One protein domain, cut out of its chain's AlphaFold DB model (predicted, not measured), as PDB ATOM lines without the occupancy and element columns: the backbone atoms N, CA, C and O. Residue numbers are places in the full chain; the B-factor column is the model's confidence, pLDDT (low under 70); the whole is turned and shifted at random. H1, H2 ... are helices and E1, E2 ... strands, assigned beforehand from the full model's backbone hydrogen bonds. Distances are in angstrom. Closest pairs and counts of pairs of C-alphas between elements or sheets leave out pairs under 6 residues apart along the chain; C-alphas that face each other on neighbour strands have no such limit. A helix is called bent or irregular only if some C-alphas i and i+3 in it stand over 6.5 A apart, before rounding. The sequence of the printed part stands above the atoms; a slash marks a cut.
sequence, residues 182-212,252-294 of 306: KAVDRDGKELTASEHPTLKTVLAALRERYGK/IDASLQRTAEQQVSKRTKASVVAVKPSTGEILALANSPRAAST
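This is residues 182 to 212 and 252 to 294 of the 306 residues of the protein "MecA_N domain-containing protein" of Streptomyces violaceusniger (UniProt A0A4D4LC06). A long two-stranded hairpin, E2 and E3, has helix H2 packed over one face. Off to one side of this unit are helix H1 and the short strand E1, joined by a long loop. The printed part has 74 residues, with the named elements E1, H1, H2, E2, E3 in that order; E2 and E3 form an antiparallel sheet, and the class is mixed, helices and strands. The whole is compact, with a radius of gyration of the C-alphas of 12.2 A and spans of 36 by 33 by 19 A.

E1 is residues 182 to 184, with C-alpha 182 at (-36.114, -18.080, -14.633). H1 is residues 200 to 212, 18.8 A long, and irregular: C-alphas 209 and 212 are 7.7 A apart. H2 is residues 254 to 264, 15.3 A long. E2 is residues 270 to 276, 20.4 A long. E3 is residues 281 to 288, 21.9 A long, ending with C-alpha 288 at (-41.063, -42.360, -11.534).

E2 and E3 form an antiparallel hairpin, with 174 degrees between their directions; N 272 and O 286 are 2.9 A apart, and N 288 and O 270 2.8 A, both within hydrogen-bond range. E1 pairs with no named strand. The closest C-alphas of H2 and E3 are those of Gln 257 and Ala 284, 4.6 A apart. Those of E1 and H1 are Ala 183 and Leu 203, 7.2 A apart. H1 is apart from H2, E2 and E3. Every O i to N i+4 pair is within hydrogen-bond range in H2, and 8 of 9 in H1.

The C-alphas farthest apart, those of Lys 212 and Lys 266, are 37.0 A apart. Residues 213 to 251 are not printed, and C-alphas 212 and 252 are 20.4 A apart across the cut. The link from E1 to H1 is long, with 15 residues. Residue 212 and residues 290 to 294 have pLDDT under 70.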
ATOM      1  N   LYS A 182     -36.779 -17.377 -13.539       84.88
ATOM      2  CA  LYS A 182     -36.114 -18.080 -14.633       84.88
ATOM      3  C   LYS A 182     -35.046 -18.965 -13.996       84.88
ATOM      4  O   LYS A 182     -33.938 -18.514 -13.710       84.88
ATOM      5  N   ALA A 183     -35.404 -20.211 -13.699       87.00
ATOM      6  CA  ALA A 183     -34.420 -21.193 -13.267       87.00
ATOM      7  C   ALA A 183     -33.526 -21.546 -14.462       87.00
ATOM      8  O   ALA A 183     -34.033 -21.949 -15.511       87.00
ATOM      9  N   VAL A 184     -32.215 -21.398 -14.302       92.12
ATOM     10  CA  VAL A 184     -31.237 -21.840 -15.299       92.12
ATOM     11  C   VAL A 184     -30.372 -22.958 -14.741       92.12
ATOM     12  O   VAL A 184     -30.155 -23.071 -13.532       92.12
ATOM     13  N   ASP A 185     -29.918 -23.812 -15.639       91.81
ATOM     14  CA  ASP A 185     -28.986 -24.891 -15.382       91.81
ATOM     15  C   ASP A 185     -27.579 -24.330 -15.083       91.81
ATOM     16  O   ASP A 185     -27.345 -23.113 -15.098       91.81
ATOM     17  N   ARG A 186     -26.640 -25.219 -14.761       92.44
ATOM     18  CA  ARG A 186     -25.263 -24.866 -14.397       92.44
ATOM     19  C   ARG A 186     -24.554 -24.001 -15.440       92.44
ATOM     20  O   ARG A 186     -23.744 -23.161 -15.045       92.44
ATOM     21  N   ASP A 187     -24.882 -24.146 -16.720       88.94
ATOM     22  CA  ASP A 187     -24.202 -23.488 -17.837       88.94
ATOM     23  C   ASP A 187     -25.079 -22.390 -18.492       88.94
ATOM     24  O   ASP A 187     -24.673 -21.751 -19.460       88.94
ATOM     25  N   GLY A 188     -26.252 -22.099 -17.907       86.50
ATOM     26  CA  GLY A 188     -27.113 -20.957 -18.238       86.50
ATOM     27  C   GLY A 188     -28.359 -21.283 -19.071       86.50
ATOM     28  O   GLY A 188     -29.140 -20.375 -19.365       86.50
ATOM     29  N   LYS A 189     -28.596 -22.552 -19.430       90.31
ATOM     30  CA  LYS A 189     -29.789 -22.960 -20.191       90.31
ATOM     31  C   LYS A 189     -31.035 -22.950 -19.295       90.31
ATOM     32  O   LYS A 189     -30.988 -23.373 -18.148       90.31
ATOM     33  N   GLU A 190     -32.181 -22.498 -19.804       90.44
ATOM     34  CA  GLU A 190     -33.421 -22.443 -19.016       90.44
ATOM     35  C   GLU A 190     -34.010 -23.835 -18.711       90.44
ATOM     36  O   GLU A 190     -34.203 -24.660 -19.605       90.44
ATOM     37  N   LEU A 191     -34.345 -24.078 -17.440       88.00
ATOM     38  CA  LEU A 191     -34.950 -25.319 -16.954       88.00
ATOM     39  C   LEU A 191     -36.473 -25.173 -16.870       88.00
ATOM     40  O   LEU A 191     -37.031 -24.833 -15.824       88.00
ATOM     41  N   THR A 192     -37.166 -25.445 -17.976       86.31
ATOM     42  CA  THR A 192     -38.636 -25.365 -18.021       86.31
ATOM     43  C   THR A 192     -39.302 -26.658 -17.542       86.31
ATOM     44  O   THR A 192     -38.833 -27.764 -17.810       86.31
ATOM     45  N   ALA A 193     -40.475 -26.545 -16.911       83.50
ATOM     46  CA  ALA A 193     -41.297 -27.705 -16.535       83.50
ATOM     47  C   ALA A 193     -41.929 -28.440 -17.743       83.50
ATOM     48  O   ALA A 193     -42.582 -29.467 -17.554       83.50
ATOM     49  N   SER A 194     -41.763 -27.904 -18.960       82.94
ATOM     50  CA  SER A 194     -42.154 -28.544 -20.224       82.94
ATOM     51  C   SER A 194     -41.048 -29.479 -20.720       82.94
ATOM     52  O   SER A 194     -41.302 -30.654 -20.979       82.94
ATOM     53  N   GLU A 195     -39.798 -28.996 -20.758       85.38
ATOM     54  CA  GLU A 195     -38.623 -29.824 -21.069       85.38
ATOM     55  C   GLU A 195     -38.339 -30.871 -19.984       85.38
ATOM     56  O   GLU A 195     -37.915 -31.979 -20.312       85.38
ATOM     57  N   HIS A 196     -38.600 -30.531 -18.716       87.75
ATOM     58  CA  HIS A 196     -38.251 -31.343 -17.546       87.75
ATOM     59  C   HIS A 196     -39.435 -31.537 -16.581       87.75
ATOM     60  O   HIS A 196     -39.476 -30.925 -15.505       87.75
ATOM     61  N   PRO A 197     -40.434 -32.383 -16.908       85.62
ATOM     62  CA  PRO A 197     -41.650 -32.483 -16.103       85.62
ATOM     63  C   PRO A 197     -41.448 -33.100 -14.709       85.62
ATOM     64  O   PRO A 197     -42.319 -32.933 -13.857       85.62
ATOM     65  N   THR A 198     -40.332 -33.794 -14.435       85.25
ATOM     66  CA  THR A 198     -39.986 -34.206 -13.053       85.25
ATOM     67  C   THR A 198     -39.498 -33.036 -12.193       85.25
ATOM     68  O   THR A 198     -39.763 -33.021 -10.993       85.25
ATOM     69  N   LEU A 199     -38.889 -32.002 -12.789       86.62
ATOM     70  CA  LEU A 199     -38.464 -30.800 -12.065       86.62
ATOM     71  C   LEU A 199     -39.628 -29.869 -11.698       86.62
ATOM     72  O   LEU A 199     -39.418 -28.929 -10.939       86.62
ATOM     73  N   LYS A 200     -40.862 -30.105 -12.169       84.19
ATOM     74  CA  LYS A 200     -42.018 -29.215 -11.925       84.19
ATOM     75  C   LYS A 200     -42.224 -28.867 -10.441       84.19
ATOM     76  O   LYS A 200     -42.519 -27.717 -10.120       84.19
ATOM     77  N   THR A 201     -42.063 -29.836  -9.539       83.00
ATOM     78  CA  THR A 201     -42.162 -29.628  -8.081       83.00
ATOM     79  C   THR A 201     -40.930 -28.928  -7.507       83.00
ATOM     80  O   THR A 201     -41.067 -28.065  -6.641       83.00
ATOM     81  N   VAL A 202     -39.737 -29.239  -8.021       86.62
ATOM     82  CA  VAL A 202     -38.466 -28.609  -7.626       86.62
ATOM     83  C   VAL A 202     -38.460 -27.126  -7.998       86.62
ATOM     84  O   VAL A 202     -38.167 -26.288  -7.156       86.62
ATOM     85  N   LEU A 203     -38.869 -26.780  -9.220       84.69
ATOM     86  CA  LEU A 203     -38.986 -25.402  -9.709       84.69
ATOM     87  C   LEU A 203     -39.983 -24.579  -8.875       84.69
ATOM     88  O   LEU A 203     -39.723 -23.413  -8.579       84.69
ATOM     89  N   ALA A 204     -41.090 -25.187  -8.437       80.38
ATOM     90  CA  ALA A 204     -42.036 -24.550  -7.522       80.38
ATOM     91  C   ALA A 204     -41.414 -24.289  -6.134       80.38
ATOM     92  O   ALA A 204     -41.503 -23.171  -5.628       80.38
ATOM     93  N   ALA A 205     -40.721 -25.275  -5.554       82.25
ATOM     94  CA  ALA A 205     -40.027 -25.121  -4.273       82.25
ATOM     95  C   ALA A 205     -38.866 -24.105  -4.343       82.25
ATOM     96  O   ALA A 205     -38.652 -23.338  -3.403       82.25
ATOM     97  N   LEU A 206     -38.147 -24.043  -5.469       84.25
ATOM     98  CA  LEU A 206     -37.123 -23.029  -5.726       84.25
ATOM     99  C   LEU A 206     -37.736 -21.622  -5.810       84.25
ATOM    100  O   LEU A 206     -37.176 -20.689  -5.236       84.25
ATOM    101  N   ARG A 207     -38.907 -21.462  -6.444       79.31
ATOM    102  CA  ARG A 207     -39.648 -20.188  -6.458       79.31
ATOM    103  C   ARG A 207     -40.072 -19.768  -5.047       79.31
ATOM    104  O   ARG A 207     -39.860 -18.618  -4.676       79.31
ATOM    105  N   GLU A 208     -40.604 -20.695  -4.248       77.44
ATOM    106  CA  GLU A 208     -41.006 -20.454  -2.852       77.44
ATOM    107  C   GLU A 208     -39.817 -20.026  -1.970       77.44
ATOM    108  O   GLU A 208     -39.912 -19.058  -1.217       77.44
ATOM    109  N   ARG A 209     -38.680 -20.730  -2.068       80.44
ATOM    110  CA  ARG A 209     -37.500 -20.510  -1.212       80.44
ATOM    111  C   ARG A 209     -36.607 -19.350  -1.662       80.44
ATOM    112  O   ARG A 209     -36.029 -18.677  -0.810       80.44
ATOM    113  N   TYR A 210     -36.480 -19.119  -2.970       80.69
ATOM    114  CA  TYR A 210     -35.479 -18.209  -3.543       80.69
ATOM    115  C   TYR A 210     -36.048 -17.133  -4.475       80.69
ATOM    116  O   TYR A 210     -35.298 -16.239  -4.855       80.69
ATOM    117  N   GLY A 211     -37.348 -17.126  -4.803       72.56
ATOM    118  CA  GLY A 211     -37.936 -16.123  -5.710       72.56
ATOM    119  C   GLY A 211     -37.704 -14.675  -5.265       72.56
ATOM    120  O   GLY A 211     -37.350 -13.829  -6.079       72.56
ATOM    121  N   LYS A 212     -37.764 -14.413  -3.952       69.75
ATOM    122  CA  LYS A 212     -37.455 -13.099  -3.344       69.75
ATOM    123  C   LYS A 212     -35.961 -12.727  -3.357       69.75
ATOM    124  O   LYS A 212     -35.620 -11.600  -3.021       69.75
ATOM    125  N   ILE A 252     -27.936 -28.035 -11.571       93.56
ATOM    126  CA  ILE A 252     -28.499 -29.056 -12.463       93.56
ATOM    127  C   ILE A 252     -27.932 -28.869 -13.871       93.56
ATOM    128  O   ILE A 252     -27.789 -27.740 -14.320       93.56
ATOM    129  N   ASP A 253     -27.665 -29.967 -14.571       94.44
ATOM    130  CA  ASP A 253     -27.277 -30.051 -15.981       94.44
ATOM    131  C   ASP A 253     -28.504 -30.476 -16.810       94.44
ATOM    132  O   ASP A 253     -29.073 -31.548 -16.578       94.44
ATOM    133  N   ALA A 254     -28.946 -29.660 -17.775       93.00
ATOM    134  CA  ALA A 254     -30.167 -29.940 -18.544       93.00
ATOM    135  C   ALA A 254     -30.068 -31.179 -19.468       93.00
ATOM    136  O   ALA A 254     -31.092 -31.740 -19.884       93.00
ATOM    137  N   SER A 255     -28.858 -31.630 -19.801       92.25
ATOM    138  CA  SER A 255     -28.614 -32.810 -20.642       92.25
ATOM    139  C   SER A 255     -28.605 -34.086 -19.799       92.25
ATOM    140  O   SER A 255     -29.275 -35.072 -20.134       92.25
ATOM    141  N   LEU A 256     -27.935 -34.051 -18.645       93.12
ATOM    142  CA  LEU A 256     -27.937 -35.145 -17.678       93.12
ATOM    143  C   LEU A 256     -29.320 -35.322 -17.036       93.12
ATOM    144  O   LEU A 256     -29.777 -36.454 -16.889       93.12
ATOM    145  N   GLN A 257     -30.032 -34.229 -16.747       94.38
ATOM    146  CA  GLN A 257     -31.418 -34.258 -16.269       94.38
ATOM    147  C   GLN A 257     -32.343 -34.977 -17.260       94.38
ATOM    148  O   GLN A 257     -33.061 -35.902 -16.880       94.38
ATOM    149  N   ARG A 258     -32.285 -34.602 -18.545       92.00
ATOM    150  CA  ARG A 258     -33.053 -35.249 -19.623       92.00
ATOM    151  C   ARG A 258     -32.740 -36.742 -19.722       92.00
ATOM    152  O   ARG A 258     -33.650 -37.555 -19.873       92.00
ATOM    153  N   THR A 259     -31.467 -37.099 -19.579       92.81
ATOM    154  CA  THR A 259     -31.005 -38.492 -19.571       92.81
ATOM    155  C   THR A 259     -31.556 -39.257 -18.363       92.81
ATOM    156  O   THR A 259     -32.099 -40.350 -18.525       92.81
ATOM    157  N   ALA A 260     -31.508 -38.677 -17.160       91.31
ATOM    158  CA  ALA A 260     -32.069 -39.276 -15.951       91.31
ATOM    159  C   ALA A 260     -33.586 -39.505 -16.081       91.31
ATOM    160  O   ALA A 260     -34.067 -40.601 -15.793       91.31
ATOM    161  N   GLU A 261     -34.335 -38.526 -16.600       90.00
ATOM    162  CA  GLU A 261     -35.773 -38.660 -16.876       90.00
ATOM    163  C   GLU A 261     -36.085 -39.775 -17.887       90.00
ATOM    164  O   GLU A 261     -37.056 -40.512 -17.700       90.00
ATOM    165  N   GLN A 262     -35.254 -39.944 -18.922       90.00
ATOM    166  CA  GLN A 262     -35.389 -41.017 -19.915       90.00
ATOM    167  C   GLN A 262     -35.071 -42.417 -19.373       90.00
ATOM    168  O   GLN A 262     -35.635 -43.389 -19.871       90.00
ATOM    169  N   GLN A 263     -34.178 -42.566 -18.388       90.06
ATOM    170  CA  GLN A 263     -33.931 -43.876 -17.767       90.06
ATOM    171  C   GLN A 263     -34.992 -44.207 -16.713       90.06
ATOM    172  O   GLN A 263     -35.467 -45.340 -16.635       90.06
ATOM    173  N   VAL A 264     -35.402 -43.211 -15.927       89.56
ATOM    174  CA  VAL A 264     -36.376 -43.368 -14.842       89.56
ATOM    175  C   VAL A 264     -37.792 -43.640 -15.369       89.56
ATOM    176  O   VAL A 264     -38.513 -44.436 -14.770       89.56
ATOM    177  N   SER A 265     -38.173 -43.085 -16.525       87.00
ATOM    178  CA  SER A 265     -39.468 -43.365 -17.171       87.00
ATOM    179  C   SER A 265     -39.646 -44.821 -17.633       87.00
ATOM    180  O   SER A 265     -40.778 -45.280 -17.759       87.00
ATOM    181  N   LYS A 266     -38.553 -45.579 -17.820       90.38
ATOM    182  CA  LYS A 266     -38.571 -47.009 -18.193       90.38
ATOM    183  C   LYS A 266     -38.967 -47.939 -17.037       90.38
ATOM    184  O   LYS A 266     -38.995 -49.156 -17.212       90.38
ATOM    185  N   ARG A 267     -39.211 -47.405 -15.836       88.31
ATOM    186  CA  ARG A 267     -39.565 -48.164 -14.628       88.31
ATOM    187  C   ARG A 267     -40.806 -47.556 -13.978       88.31
ATOM    188  O   ARG A 267     -40.953 -46.340 -13.918       88.31
ATOM    189  N   THR A 268     -41.684 -48.397 -13.438       83.56
ATOM    190  CA  THR A 268     -42.918 -47.963 -12.751       83.56
ATOM    191  C   THR A 268     -42.662 -47.339 -11.379       83.56
ATOM    192  O   THR A 268     -43.478 -46.551 -10.907       83.56
ATOM    193  N   LYS A 269     -41.537 -47.684 -10.741       88.81
ATOM    194  CA  LYS A 269     -41.012 -47.074  -9.513       88.81
ATOM    195  C   LYS A 269     -39.491 -46.973  -9.630       88.81
ATOM    196  O   LYS A 269     -38.824 -48.003  -9.694       88.81
ATOM    197  N   ALA A 270     -38.952 -45.759  -9.696       88.56
ATOM    198  CA  ALA A 270     -37.510 -45.498  -9.726       88.56
ATOM    199  C   ALA A 270     -37.204 -44.039  -9.365       88.56
ATOM    200  O   ALA A 270     -37.998 -43.148  -9.656       88.56
ATOM    201  N   SER A 271     -36.018 -43.796  -8.810       89.12
ATOM    202  CA  SER A 271     -35.458 -42.458  -8.614       89.12
ATOM    203  C   SER A 271     -33.981 -42.472  -8.991       89.12
ATOM    204  O   SER A 271     -33.293 -43.454  -8.720       89.12
ATOM    205  N   VAL A 272     -33.496 -41.390  -9.593       91.38
ATOM    206  CA  VAL A 272     -32.075 -41.167  -9.894       91.38
ATOM    207  C   VAL A 272     -31.683 -39.790  -9.380       91.38
ATOM    208  O   VAL A 272     -32.389 -38.811  -9.625       91.38
ATOM    209  N   VAL A 273     -30.540 -39.728  -8.700       93.50
ATOM    210  CA  VAL A 273     -29.847 -38.488  -8.343       93.50
ATOM    211  C   VAL A 273     -28.426 -38.594  -8.884       93.50
ATOM    212  O   VAL A 273     -27.752 -39.587  -8.616       93.50
ATOM    213  N   ALA A 274     -27.973 -37.597  -9.637       93.25
ATOM    214  CA  ALA A 274     -26.572 -37.463 -10.019       93.25
ATOM    215  C   ALA A 274     -25.942 -36.335  -9.199       93.25
ATOM    216  O   ALA A 274     -26.507 -35.244  -9.114       93.25
ATOM    217  N   VAL A 275     -24.780 -36.596  -8.604       95.25
ATOM    218  CA  VAL A 275     -24.055 -35.659  -7.735       95.25
ATOM    219  C   VAL A 275     -22.595 -35.619  -8.168       95.25
ATOM    220  O   VAL A 275     -22.009 -36.665  -8.438       95.25
ATOM    221  N   LYS A 276     -21.999 -34.427  -8.218       94.06
ATOM    222  CA  LYS A 276     -20.563 -34.229  -8.448       94.06
ATOM    223  C   LYS A 276     -19.799 -34.470  -7.133       94.06
ATOM    224  O   LYS A 276     -19.930 -33.653  -6.219       94.06
ATOM    225  N   PRO A 277     -18.999 -35.549  -6.991       93.31
ATOM    226  CA  PRO A 277     -18.485 -35.956  -5.676       93.31
ATOM    227  C   PRO A 277     -17.550 -34.940  -5.009       93.31
ATOM    228  O   PRO A 277     -17.532 -34.843  -3.790       93.31
ATOM    229  N   SER A 278     -16.803 -34.159  -5.795       93.38
ATOM    230  CA  SER A 278     -15.834 -33.175  -5.292       93.38
ATOM    231  C   SER A 278     -16.448 -31.875  -4.758       93.38
ATOM    232  O   SER A 278     -15.734 -31.076  -4.162       93.38
ATOM    233  N   THR A 279     -17.744 -31.638  -4.978       92.88
ATOM    234  CA  THR A 279     -18.427 -30.389  -4.586       92.88
ATOM    235  C   THR A 279     -19.801 -30.596  -3.949       92.88
ATOM    236  O   THR A 279     -20.379 -29.642  -3.438       92.88
ATOM    237  N   GLY A 280     -20.358 -31.812  -3.992       91.88
ATOM    238  CA  GLY A 280     -21.721 -32.097  -3.529       91.88
ATOM    239  C   GLY A 280     -22.825 -31.529  -4.433       91.88
ATOM    240  O   GLY A 280     -24.004 -31.632  -4.098       91.88
ATOM    241  N   GLU A 281     -22.473 -30.942  -5.580       92.62
ATOM    242  CA  GLU A 281     -23.424 -30.329  -6.509       92.62
ATOM    243  C   GLU A 281     -24.349 -31.388  -7.126       92.62
ATOM    244  O   GLU A 281     -23.888 -32.308  -7.807       92.62
ATOM    245  N   ILE A 282     -25.663 -31.249  -6.919       93.12
ATOM    246  CA  ILE A 282     -26.673 -32.078  -7.588       93.12
ATOM    247  C   ILE A 282     -26.751 -31.650  -9.057       93.12
ATOM    248  O   ILE A 282     -27.152 -30.523  -9.355       93.12
ATOM    249  N   LEU A 283     -26.396 -32.569  -9.955       93.88
ATOM    250  CA  LEU A 283     -26.389 -32.383 -11.406       93.88
ATOM    251  C   LEU A 283     -27.691 -32.863 -12.070       93.88
ATOM    252  O   LEU A 283     -28.062 -32.354 -13.121       93.88
ATOM    253  N   ALA A 284     -28.396 -33.836 -11.485       92.19
ATOM    254  CA  ALA A 284     -29.697 -34.298 -11.977       92.19
ATOM    255  C   ALA A 284     -30.536 -34.937 -10.861       92.19
ATOM    256  O   ALA A 284     -29.989 -35.539  -9.936       92.19
ATOM    257  N   LEU A 285     -31.863 -34.845 -10.978       91.50
ATOM    258  CA  LEU A 285     -32.847 -35.443 -10.074       91.50
ATOM    259  C   LEU A 285     -34.116 -35.825 -10.856       91.50
ATOM    260  O   LEU A 285     -34.855 -34.950 -11.304       91.50
ATOM    261  N   ALA A 286     -34.406 -37.120 -10.990       89.06
ATOM    262  CA  ALA A 286     -35.588 -37.619 -11.702       89.06
ATOM    263  C   ALA A 286     -36.301 -38.736 -10.924       89.06
ATOM    264  O   ALA A 286     -35.647 -39.570 -10.297       89.06
ATOM    265  N   ASN A 287     -37.639 -38.782 -10.990       86.06
ATOM    266  CA  ASN A 287     -38.459 -39.788 -10.303       86.06
ATOM    267  C   ASN A 287     -39.608 -40.350 -11.173       86.06
ATOM    268  O   ASN A 287     -40.201 -39.647 -11.993       86.06
ATOM    269  N   SER A 288     -39.928 -41.630 -10.961       81.62
ATOM    270  CA  SER A 288     -41.063 -42.360 -11.534       81.62
ATOM    271  C   SER A 288     -41.809 -43.110 -10.413       81.62
ATOM    272  O   SER A 288     -41.144 -43.759  -9.599       81.62
ATOM    273  N   PRO A 289     -43.154 -43.039 -10.331       71.56
ATOM    274  CA  PRO A 289     -44.018 -42.201 -11.163       71.56
ATOM    275  C   PRO A 289     -43.673 -40.718 -10.975       71.56
ATOM    276  O   PRO A 289     -43.227 -40.319  -9.896       71.56
ATOM    277  N   ARG A 290     -43.852 -39.905 -12.030       66.25
ATOM    278  CA  ARG A 290     -43.628 -38.448 -11.957       66.25
ATOM    279  C   ARG A 290     -44.368 -37.905 -10.737       66.25
ATOM    280  O   ARG A 290     -45.509 -38.306 -10.513       66.25
ATOM    281  N   ALA A 291     -43.732 -37.024  -9.960       55.81
ATOM    282  CA  ALA A 291     -44.305 -36.511  -8.717       55.81
ATOM    283  C   ALA A 291     -45.719 -35.940  -8.944       55.81
ATOM    284  O   ALA A 291     -45.888 -34.854  -9.500       55.81
ATOM    285  N   ALA A 292     -46.738 -36.700  -8.535       40.50
ATOM    286  CA  ALA A 292     -48.122 -36.272  -8.636       40.50
ATOM    287  C   ALA A 292     -48.324 -35.031  -7.760       40.50
ATOM    288  O   ALA A 292     -47.797 -34.949  -6.649       40.50
ATOM    289  N   SER A 293     -49.107 -34.068  -8.248       35.78
ATOM    290  CA  SER A 293     -49.551 -32.918  -7.460       35.78
ATOM    291  C   SER A 293     -50.625 -33.369  -6.466       35.78
ATOM    292  O   SER A 293     -51.807 -33.081  -6.640       35.78
ATOM    293  N   THR A 294     -50.205 -34.148  -5.474       30.16
ATOM    294  CA  THR A 294     -51.057 -34.768  -4.462       30.16
ATOM    295  C   THR A 294     -51.476 -33.707  -3.440       30.16
ATOM    296  O   THR A 294     -50.633 -33.295  -2.638       30.16
TER     297      THR A 294